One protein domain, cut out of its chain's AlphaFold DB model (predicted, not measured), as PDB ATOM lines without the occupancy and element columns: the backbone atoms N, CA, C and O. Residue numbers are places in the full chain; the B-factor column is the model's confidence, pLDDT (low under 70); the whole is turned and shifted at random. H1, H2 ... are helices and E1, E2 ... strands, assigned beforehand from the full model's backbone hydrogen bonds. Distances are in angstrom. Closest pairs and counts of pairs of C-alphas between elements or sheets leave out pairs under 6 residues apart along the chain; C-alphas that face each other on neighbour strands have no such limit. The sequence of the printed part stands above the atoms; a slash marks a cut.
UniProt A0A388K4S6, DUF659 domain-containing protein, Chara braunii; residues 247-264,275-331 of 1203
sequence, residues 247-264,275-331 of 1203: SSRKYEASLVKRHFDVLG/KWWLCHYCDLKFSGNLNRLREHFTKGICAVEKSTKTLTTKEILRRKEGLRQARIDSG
ATOM      1  N   SER A 247     197.506 142.892 191.615       41.97
ATOM      2  CA  SER A 247     196.554 143.962 191.290       41.97
ATOM      3  C   SER A 247     197.254 145.145 190.604       41.97
ATOM      4  O   SER A 247     196.890 145.525 189.487       41.97
ATOM      5  N   SER A 248     198.355 145.642 191.185       43.75
ATOM      6  CA  SER A 248     199.151 146.751 190.629       43.75
ATOM      7  C   SER A 248     199.655 146.471 189.201       43.75
ATOM      8  O   SER A 248     199.463 147.278 188.285       43.75
ATOM      9  N   ARG A 249     200.188 145.265 188.944       48.97
ATOM     10  CA  ARG A 249     200.659 144.860 187.605       48.97
ATOM     11  C   ARG A 249     199.556 144.850 186.544       48.97
ATOM     12  O   ARG A 249     199.864 145.082 185.376       48.97
ATOM     13  N   LYS A 250     198.286 144.610 186.899       56.53
ATOM     14  CA  LYS A 250     197.160 144.708 185.946       56.53
ATOM     15  C   LYS A 250     196.873 146.165 185.565       56.53
ATOM     16  O   LYS A 250     196.553 146.424 184.404       56.53
ATOM     17  N   TYR A 251     197.043 147.098 186.502       59.81
ATOM     18  CA  TYR A 251     196.854 148.532 186.280       59.81
ATOM     19  C   TYR A 251     197.965 149.129 185.400       59.81
ATOM     20  O   TYR A 251     197.658 149.671 184.336       59.81
ATOM     21  N   GLU A 252     199.248 148.909 185.724       57.56
ATOM     22  CA  GLU A 252     200.371 149.306 184.844       57.56
ATOM     23  C   GLU A 252     200.235 148.712 183.429       57.56
ATOM     24  O   GLU A 252     200.497 149.369 182.417       57.56
ATOM     25  N   ALA A 253     199.764 147.463 183.338       65.06
ATOM     26  CA  ALA A 253     199.563 146.776 182.070       65.06
ATOM     27  C   ALA A 253     198.399 147.317 181.223       65.06
ATOM     28  O   ALA A 253     198.271 146.868 180.079       65.06
ATOM     29  N   SER A 254     197.544 148.208 181.737       70.38
ATOM     30  CA  SER A 254     196.536 148.918 180.936       70.38
ATOM     31  C   SER A 254     197.065 150.275 180.458       70.38
ATOM     32  O   SER A 254     196.951 150.579 179.268       70.38
ATOM     33  N   LEU A 255     197.754 151.015 181.337       75.19
ATOM     34  CA  LEU A 255     198.356 152.321 181.047       75.19
ATOM     35  C   LEU A 255     199.322 152.274 179.859       75.19
ATOM     36  O   LEU A 255     199.175 153.058 178.928       75.19
ATOM     37  N   VAL A 256     200.246 151.307 179.814       77.38
ATOM     38  CA  VAL A 256     201.190 151.190 178.684       77.38
ATOM     39  C   VAL A 256     200.483 150.781 177.382       77.38
ATOM     40  O   VAL A 256     200.863 151.238 176.307       77.38
ATOM     41  N   LYS A 257     199.441 149.938 177.439       79.62
ATOM     42  CA  LYS A 257     198.781 149.392 176.233       79.62
ATOM     43  C   LYS A 257     197.944 150.412 175.459       79.62
ATOM     44  O   LYS A 257     197.732 150.203 174.271       79.62
ATOM     45  N   ARG A 258     197.477 151.492 176.097       82.19
ATOM     46  CA  ARG A 258     196.591 152.495 175.466       82.19
ATOM     47  C   ARG A 258     197.230 153.253 174.293       82.19
ATOM     48  O   ARG A 258     196.508 153.833 173.493       82.19
ATOM     49  N   HIS A 259     198.562 153.252 174.211       83.88
ATOM     50  CA  HIS A 259     199.372 154.001 173.238       83.88
ATOM     51  C   HIS A 259     199.672 153.206 171.949       83.88
ATOM     52  O   HIS A 259     200.615 153.519 171.211       83.88
ATOM     53  N   PHE A 260     198.912 152.126 171.717       84.00
ATOM     54  CA  PHE A 260     199.149 151.159 170.651       84.00
ATOM     55  C   PHE A 260     197.856 150.577 170.062       84.00
ATOM     56  O   PHE A 260     196.972 150.147 170.801       84.00
ATOM     57  N   ASP A 261     197.798 150.442 168.734       82.44
ATOM     58  CA  ASP A 261     196.717 149.717 168.052       82.44
ATOM     59  C   ASP A 261     197.027 148.217 167.944       82.44
ATOM     60  O   ASP A 261     198.175 147.820 167.722       82.44
ATOM     61  N   VAL A 262     195.997 147.371 168.048       79.50
ATOM     62  CA  VAL A 262     196.107 145.910 167.890       79.50
ATOM     63  C   VAL A 262     195.804 145.515 166.444       79.50
ATOM     64  O   VAL A 262     194.659 145.560 166.006       79.50
ATOM     65  N   LEU A 263     196.818 145.044 165.712       72.25
ATOM     66  CA  LEU A 263     196.719 144.654 164.296       72.25
ATOM     67  C   LEU A 263     196.456 143.147 164.088       72.25
ATOM     68  O   LEU A 263     196.941 142.553 163.124       72.25
ATOM     69  N   GLY A 264     195.722 142.514 165.006       67.50
ATOM     70  CA  GLY A 264     195.389 141.084 164.956       67.50
ATOM     71  C   GLY A 264     196.456 140.136 165.541       67.50
ATOM     72  O   GLY A 264     197.429 140.586 166.158       67.50
ATOM     73  N   LYS A 275     199.835 138.981 169.922       71.00
ATOM     74  CA  LYS A 275     199.227 140.083 169.157       71.00
ATOM     75  C   LYS A 275     200.293 140.919 168.451       71.00
ATOM     76  O   LYS A 275     201.395 141.098 168.976       71.00
ATOM     77  N   TRP A 276     199.956 141.435 167.271       76.69
ATOM     78  CA  TRP A 276     200.697 142.517 166.628       76.69
ATOM     79  C   TRP A 276     200.241 143.856 167.193       76.69
ATOM     80  O   TRP A 276     199.041 144.104 167.299       76.69
ATOM     81  N   TRP A 277     201.201 144.727 167.485       80.25
ATOM     82  CA  TRP A 277     200.962 146.067 168.010       80.25
ATOM     83  C   TRP A 277     201.588 147.121 167.087       80.25
ATOM     84  O   TRP A 277     202.608 146.848 166.446       80.25
ATOM     85  N   LEU A 278     200.982 148.306 167.024       82.38
ATOM     86  CA  LEU A 278     201.421 149.456 166.225       82.38
ATOM     87  C   LEU A 278     201.533 150.698 167.115       82.38
ATOM     88  O   LEU A 278     200.580 151.019 167.816       82.38
ATOM     89  N   CYS A 279     202.664 151.407 167.098       84.38
ATOM     90  CA  CYS A 279     202.834 152.631 167.895       84.38
ATOM     91  C   CYS A 279     202.116 153.838 167.275       84.38
ATOM     92  O   CYS A 279     202.408 154.204 166.136       84.38
ATOM     93  N   HIS A 280     201.280 154.535 168.056       85.19
ATOM     94  CA  HIS A 280     200.567 155.747 167.615       85.19
ATOM     95  C   HIS A 280     201.482 156.905 167.171       85.19
ATOM     96  O   HIS A 280     201.052 157.756 166.394       85.19
ATOM     97  N   TYR A 281     202.735 156.962 167.641       85.44
ATOM     98  CA  TYR A 281     203.618 158.125 167.442       85.44
ATOM     99  C   TYR A 281     204.628 157.969 166.305       85.44
ATOM    100  O   TYR A 281     204.908 158.947 165.609       85.44
ATOM    101  N   CYS A 282     205.163 156.760 166.109       82.19
ATOM    102  CA  CYS A 282     206.174 156.461 165.086       82.19
ATOM    103  C   CYS A 282     205.733 155.409 164.055       82.19
ATOM    104  O   CYS A 282     206.519 155.053 163.186       82.19
ATOM    105  N   ASP A 283     204.502 154.887 164.156       79.75
ATOM    106  CA  ASP A 283     203.909 153.896 163.241       79.75
ATOM    107  C   ASP A 283     204.722 152.589 163.082       79.75
ATOM    108  O   ASP A 283     204.478 151.793 162.175       79.75
ATOM    109  N   LEU A 284     205.677 152.329 163.984       80.81
ATOM    110  CA  LEU A 284     206.447 151.089 164.018       80.81
ATOM    111  C   LEU A 284     205.554 149.926 164.482       80.81
ATOM    112  O   LEU A 284     204.767 150.077 165.420       80.81
ATOM    113  N   LYS A 285     205.702 148.759 163.843       79.38
ATOM    114  CA  LYS A 285     204.966 147.520 164.146       79.38
ATOM    115  C   LYS A 285     205.872 146.497 164.835       79.38
ATOM    116  O   LYS A 285     206.988 146.260 164.380       79.38
ATOM    117  N   PHE A 286     205.387 145.846 165.893       73.88
ATOM    118  CA  PHE A 286     206.155 144.858 166.667       73.88
ATOM    119  C   PHE A 286     205.277 143.738 167.235       73.88
ATOM    120  O   PHE A 286     204.086 143.908 167.507       73.88
ATOM    121  N   SER A 287     205.897 142.573 167.422       70.38
ATOM    122  CA  SER A 287     205.336 141.407 168.104       70.38
ATOM    123  C   SER A 287     206.020 141.222 169.461       70.38
ATOM    124  O   SER A 287     207.245 141.345 169.588       70.38
ATOM    125  N   GLY A 288     205.239 140.943 170.505       65.56
ATOM    126  CA  GLY A 288     205.780 140.766 171.850       65.56
ATOM    127  C   GLY A 288     204.758 140.868 172.977       65.56
ATOM    128  O   GLY A 288     203.561 141.059 172.756       65.56
ATOM    129  N   ASN A 289     205.280 140.739 174.195       72.00
ATOM    130  CA  ASN A 289     204.574 140.960 175.452       72.00
ATOM    131  C   ASN A 289     204.733 142.419 175.935       72.00
ATOM    132  O   ASN A 289     205.405 143.233 175.298       72.00
ATOM    133  N   LEU A 290     204.125 142.736 177.085       72.81
ATOM    134  CA  LEU A 290     204.117 144.073 177.696       72.81
ATOM    135  C   LEU A 290     205.513 144.707 177.831       72.81
ATOM    136  O   LEU A 290     205.661 145.909 177.629       72.81
ATOM    137  N   ASN A 291     206.545 143.912 178.121       74.69
ATOM    138  CA  ASN A 291     207.888 144.440 178.348       74.69
ATOM    139  C   ASN A 291     208.479 145.036 177.060       74.69
ATOM    140  O   ASN A 291     209.050 146.120 177.114       74.69
ATOM    141  N   ARG A 292     208.252 144.419 175.887       75.00
ATOM    142  CA  ARG A 292     208.650 145.010 174.590       75.00
ATOM    143  C   ARG A 292     207.932 146.331 174.287       75.00
ATOM    144  O   ARG A 292     208.537 147.215 173.687       75.00
ATOM    145  N   LEU A 293     206.675 146.474 174.713       79.62
ATOM    146  CA  LEU A 293     205.910 147.722 174.576       79.62
ATOM    147  C   LEU A 293     206.492 148.831 175.475       79.62
ATOM    148  O   LEU A 293     206.669 149.956 175.016       79.62
ATOM    149  N   ARG A 294     206.870 148.501 176.719       79.69
ATOM    150  CA  ARG A 294     207.507 149.433 177.670       79.69
ATOM    151  C   ARG A 294     208.904 149.869 177.202       79.69
ATOM    152  O   ARG A 294     209.205 151.060 177.172       79.69
ATOM    153  N   GLU A 295     209.734 148.919 176.758       79.81
ATOM    154  CA  GLU A 295     211.093 149.185 176.260       79.81
ATOM    155  C   GLU A 295     211.135 150.125 175.047       79.81
ATOM    156  O   GLU A 295     212.081 150.900 174.906       79.81
ATOM    157  N   HIS A 296     210.117 150.088 174.181       82.94
ATOM    158  CA  HIS A 296     210.020 150.967 173.013       82.94
ATOM    159  C   HIS A 296     210.040 152.461 173.392       82.94
ATOM    160  O   HIS A 296     210.621 153.277 172.667       82.94
ATOM    161  N   PHE A 297     209.454 152.807 174.543       80.50
ATOM    162  CA  PHE A 297     209.454 154.165 175.081       80.50
ATOM    163  C   PHE A 297     210.664 154.439 175.984       80.50
ATOM    164  O   PHE A 297     211.316 155.469 175.804       80.50
ATOM    165  N   THR A 298     211.007 153.529 176.904       75.38
ATOM    166  CA  THR A 298     212.066 153.778 177.903       75.38
ATOM    167  C   THR A 298     213.484 153.728 177.333       75.38
ATOM    168  O   THR A 298     214.341 154.475 177.791       75.38
ATOM    169  N   LYS A 299     213.753 152.933 176.287       72.19
ATOM    170  CA  LYS A 299     215.070 152.898 175.615       72.19
ATOM    171  C   LYS A 299     215.254 154.015 174.571       72.19
ATOM    172  O   LYS A 299     216.151 153.933 173.737       72.19
ATOM    173  N   GLY A 300     214.376 155.026 174.545       62.91
ATOM    174  CA  GLY A 300     214.448 156.155 173.602       62.91
ATOM    175  C   GLY A 300     214.255 155.782 172.122       62.91
ATOM    176  O   GLY A 300     214.516 156.596 171.237       62.91
ATOM    177  N   ILE A 301     213.807 154.556 171.829       69.44
ATOM    178  CA  ILE A 301     213.713 154.025 170.461       69.44
ATOM    179  C   ILE A 301     212.617 154.761 169.678       69.44
ATOM    180  O   ILE A 301     212.817 155.091 168.503       69.44
ATOM    181  N   CYS A 302     211.488 155.053 170.329       76.12
ATOM    182  CA  CYS A 302     210.385 155.824 169.766       76.12
ATOM    183  C   CYS A 302     210.731 157.318 169.601       76.12
ATOM    184  O   CYS A 302     211.053 158.007 170.573       76.12
ATOM    185  N   ALA A 303     210.602 157.817 168.369       77.38
ATOM    186  CA  ALA A 303     210.687 159.230 168.000       77.38
ATOM    187  C   ALA A 303     209.683 159.514 166.869       77.38
ATOM    188  O   ALA A 303     209.483 158.662 165.999       77.38
ATOM    189  N   VAL A 304     209.051 160.690 166.866       76.38
ATOM    190  CA  VAL A 304     208.005 161.057 165.883       76.38
ATOM    191  C   VAL A 304     208.605 161.221 164.483       76.38
ATOM    192  O   VAL A 304     207.987 160.877 163.480       76.38
ATOM    193  N   GLU A 305     209.865 161.642 164.439       75.00
ATOM    194  CA  GLU A 305     210.748 161.758 163.278       75.00
ATOM    195  C   GLU A 305     210.991 160.424 162.546       75.00
ATOM    196  O   GLU A 305     211.509 160.428 161.435       75.00
ATOM    197  N   LYS A 306     210.628 159.282 163.152       71.94
ATOM    198  CA  LYS A 306     210.733 157.941 162.549       71.94
ATOM    199  C   LYS A 306     209.411 157.440 161.945       71.94
ATOM    200  O   LYS A 306     209.357 156.295 161.502       71.94
ATOM    201  N   SER A 307     208.352 158.256 161.945       74.25
ATOM    202  CA  SER A 307     207.090 157.920 161.275       74.25
ATOM    203  C   SER A 307     207.298 157.731 159.771       74.25
ATOM    204  O   SER A 307     207.948 158.537 159.111       74.25
ATOM    205  N   THR A 308     206.691 156.684 159.213       65.50
ATOM    206  CA  THR A 308     206.680 156.405 157.766       65.50
ATOM    207  C   THR A 308     205.632 157.220 156.997       65.50
ATOM    208  O   THR A 308     205.444 157.008 155.800       65.50
ATOM    209  N   LYS A 309     204.928 158.142 157.668       75.56
ATOM    210  CA  LYS A 309     203.860 158.978 157.104       75.56
ATOM    211  C   LYS A 309     204.326 160.431 156.994       75.56
ATOM    212  O   LYS A 309     205.014 160.939 157.873       75.56
ATOM    213  N   THR A 310     203.891 161.138 155.957       72.19
ATOM    214  CA  THR A 310     204.065 162.593 155.845       72.19
ATOM    215  C   THR A 310     203.130 163.311 156.824       72.19
ATOM    216  O   THR A 310     201.927 163.423 156.599       72.19
ATOM    217  N   LEU A 311     203.683 163.778 157.947       79.00
ATOM    218  CA  LEU A 311     202.932 164.431 159.025       79.00
ATOM    219  C   LEU A 311     202.898 165.960 158.858       79.00
ATOM    220  O   LEU A 311     203.887 166.579 158.475       79.00
ATOM    221  N   THR A 312     201.776 166.590 159.219       80.75
ATOM    222  CA  THR A 312     201.676 168.059 159.297       80.75
ATOM    223  C   THR A 312     202.257 168.585 160.612       80.75
ATOM    224  O   THR A 312     202.284 167.875 161.617       80.75
ATOM    225  N   THR A 313     202.657 169.859 160.666       76.56
ATOM    226  CA  THR A 313     203.262 170.474 161.866       76.56
ATOM    227  C   THR A 313     202.388 170.345 163.123       76.56
ATOM    228  O   THR A 313     202.905 170.100 164.213       76.56
ATOM    229  N   LYS A 314     201.055 170.437 162.979       79.38
ATOM    230  CA  LYS A 314     200.101 170.225 164.086       79.38
ATOM    231  C   LYS A 314     200.080 168.768 164.565       79.38
ATOM    232  O   LYS A 314     200.008 168.525 165.767       79.38
ATOM    233  N   GLU A 315     200.181 167.806 163.648       77.50
ATOM    234  CA  GLU A 315     200.234 166.378 163.985       77.50
ATOM    235  C   GLU A 315     201.560 165.991 164.655       77.50
ATOM    236  O   GLU A 315     201.560 165.238 165.626       77.50
ATOM    237  N   ILE A 316     202.681 166.568 164.208       77.75
ATOM    238  CA  ILE A 316     203.995 166.376 164.839       77.75
ATOM    239  C   ILE A 316     203.966 166.858 166.297       77.75
ATOM    240  O   ILE A 316     204.423 166.136 167.181       77.75
ATOM    241  N   LEU A 317     203.389 168.034 166.573       78.75
ATOM    242  CA  LEU A 317     203.243 168.545 167.943       78.75
ATOM    243  C   LEU A 317     202.343 167.643 168.803       78.75
ATOM    244  O   LEU A 317     202.750 167.256 169.899       78.75
ATOM    245  N   ARG A 318     201.173 167.233 168.289       83.69
ATOM    246  CA  ARG A 318     200.261 166.302 168.981       83.69
ATOM    247  C   ARG A 318     200.940 164.975 169.331       83.69
ATOM    248  O   ARG A 318     200.825 164.508 170.463       83.69
ATOM    249  N   ARG A 319     201.681 164.383 168.391       84.12
ATOM    250  CA  ARG A 319     202.421 163.131 168.619       84.12
ATOM    251  C   ARG A 319     203.588 163.303 169.587       84.12
ATOM    252  O   ARG A 319     203.842 162.391 170.366       84.12
ATOM    253  N   LYS A 320     204.273 164.454 169.587       80.81
ATOM    254  CA  LYS A 320     205.338 164.746 170.562       80.81
ATOM    255  C   LYS A 320     204.801 164.878 171.986       80.81
ATOM    256  O   LYS A 320     205.453 164.388 172.902       80.81
ATOM    257  N   GLU A 321     203.618 165.462 172.172       80.44
ATOM    258  CA  GLU A 321     202.989 165.533 173.497       80.44
ATOM    259  C   GLU A 321     202.475 164.164 173.964       80.44
ATOM    260  O   GLU A 321     202.790 163.730 175.069       80.44
ATOM    261  N   GLY A 322     201.789 163.413 173.094       81.44
ATOM    262  CA  GLY A 322     201.381 162.039 173.408       81.44
ATOM    263  C   GLY A 322     202.566 161.138 173.783       81.44
ATOM    264  O   GLY A 322     202.491 160.392 174.756       81.44
ATOM    265  N   LEU A 323     203.701 161.274 173.089       81.06
ATOM    266  CA  LEU A 323     204.934 160.544 173.396       81.06
ATOM    267  C   LEU A 323     205.543 160.916 174.764       81.06
ATOM    268  O   LEU A 323     206.186 160.063 175.380       81.06
ATOM    269  N   ARG A 324     205.332 162.139 175.279       78.62
ATOM    270  CA  ARG A 324     205.705 162.495 176.664       78.62
ATOM    271  C   ARG A 324     204.853 161.720 177.663       78.62
ATOM    272  O   ARG A 324     205.409 161.069 178.546       78.62
ATOM    273  N   GLN A 325     203.532 161.714 177.482       78.50
ATOM    274  CA  GLN A 325     202.636 160.958 178.361       78.50
ATOM    275  C   GLN A 325     202.919 159.449 178.300       78.50
ATOM    276  O   GLN A 325     202.992 158.804 179.337       78.50
ATOM    277  N   ALA A 326     203.188 158.890 177.117       78.88
ATOM    278  CA  ALA A 326     203.524 157.474 176.964       78.88
ATOM    279  C   ALA A 326     204.840 157.063 177.656       78.88
ATOM    280  O   ALA A 326     204.971 155.919 178.096       78.88
ATOM    281  N   ARG A 327     205.808 157.983 177.803       81.12
ATOM    282  CA  ARG A 327     207.014 157.768 178.626       81.12
ATOM    283  C   ARG A 327     206.694 157.787 180.123       81.12
ATOM    284  O   ARG A 327     207.167 156.902 180.834       81.12
ATOM    285  N   ILE A 328     205.858 158.723 180.580       76.25
ATOM    286  CA  ILE A 328     205.393 158.801 181.978       76.25
ATOM    287  C   ILE A 328     204.607 157.533 182.350       76.25
ATOM    288  O   ILE A 328     204.971 156.851 183.305       76.25
ATOM    289  N   ASP A 329     203.624 157.138 181.536       77.19
ATOM    290  CA  ASP A 329     202.827 155.908 181.696       77.19
ATOM    291  C   ASP A 329     203.689 154.625 181.644       77.19
ATOM    292  O   ASP A 329     203.269 153.566 182.110       77.19
ATOM    293  N   SER A 330     204.906 154.708 181.089       71.81
ATOM    294  CA  SER A 330     205.896 153.621 181.066       71.81
ATOM    295  C   SER A 330     206.887 153.648 182.234       71.81
ATOM    296  O   SER A 330     207.682 152.714 182.362       71.81
ATOM    297  N   GLY A 331     206.843 154.662 183.104       68.25
ATOM    298  CA  GLY A 331     207.696 154.789 184.290       68.25
ATOM    299  C   GLY A 331     208.983 155.603 184.106       68.25
ATOM    300  O   GLY A 331     209.930 155.389 184.860       68.25
TER     301      GLY A 331
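AT A GLANCE: This is residues 247 to 264 and 275 to 331 of the 1203 residues of the protein "DUF659 domain-containing protein" of Chara braunii (UniProt A0A388K4S6). A small three-stranded antiparallel sheet has the short helix H2 over one face, while two longer helices, H1 and H3, run nearly in line with each other along the long axis, in opposite ways, their last residues coming close beside H2. A long link without a named element, residues 299 to 312, goes from H2 out to the far beginning of H3. The printed part has 75 residues, with three named helices and three named strands in the order H1, E1, E2, E3, H2, H3, and the class is mixed, helices and strands. The sheet runs E1, E2, E3. The whole is compact by its radius of gyration of the C-alphas, 12.2 A, yet elongated in outline, with spans of 40 by 25 by 18 A.

HOW THE PARTS SIT: H1, residues 247 to 259, only grazes the sheet with its residues 257 to 259. A tight link leads to E1, residues 260 to 264, an edge strand. E2, residues 275 to 279, is antiparallel to E1 at 145 degrees, with N 261 and O 278 3.0 A apart, within hydrogen-bond range. E2 and E3, residues 285 to 287, form a hairpin; N 277 and O 286 are within hydrogen-bond range at 3.0 A. H2, residues 290 to 298, is on the sheet at a height over the sheet of 10.1 A. It lies over E2 and runs along the strands, at 14 degrees to E2 on the local plane. Residues 253 to 257 of H1 alone touch H2, at a steep tilt of 60 degrees, the same way; their closest C-alphas, Val 256 and Arg 294, are 6.6 A apart. H3, residues 313 to 328, touches H2 with residues 323 to 327 alone, at a steep tilt of 62 degrees, opposite ways; the closest C-alphas, Phe 297 and Arg 327, are 5.6 A apart. H1 and H3 are close but not clearly touching, with the C-alphas of His 259 and Ala 326 closest at 6.6 A, and have a shallow tilt of 13 degrees, opposite ways. H3 is not on the sheet and is apart from E1, E2 and E3. Every O i to N i+4 pair is within hydrogen-bond range in H3, against 7 of 9 in H1 and 4 of 5 in H2.

IN THESE COORDINATES: H1 begins at C-alpha 247 (196.554, 143.962, 191.290) and is 20.8 A long. E1 measures 12.2 A, E2 13.1 A, E3 7.3 A and H2 12.5 A. H3, 23.4 A long, ends at C-alpha 328 (205.393, 158.801, 181.978).

THE WHOLE: The C-alphas of Ser 247 and Thr 310, the two farthest apart, are 40.7 A apart. Residues 265 to 274 are not printed, and C-alphas 264 and 275 are 5.8 A apart across the cut. The link from H2 to H3 is long, at 14 residues. The mean pLDDT of the printed part is 74.9, and 13 residues are under 70, among them residues 247 to 253.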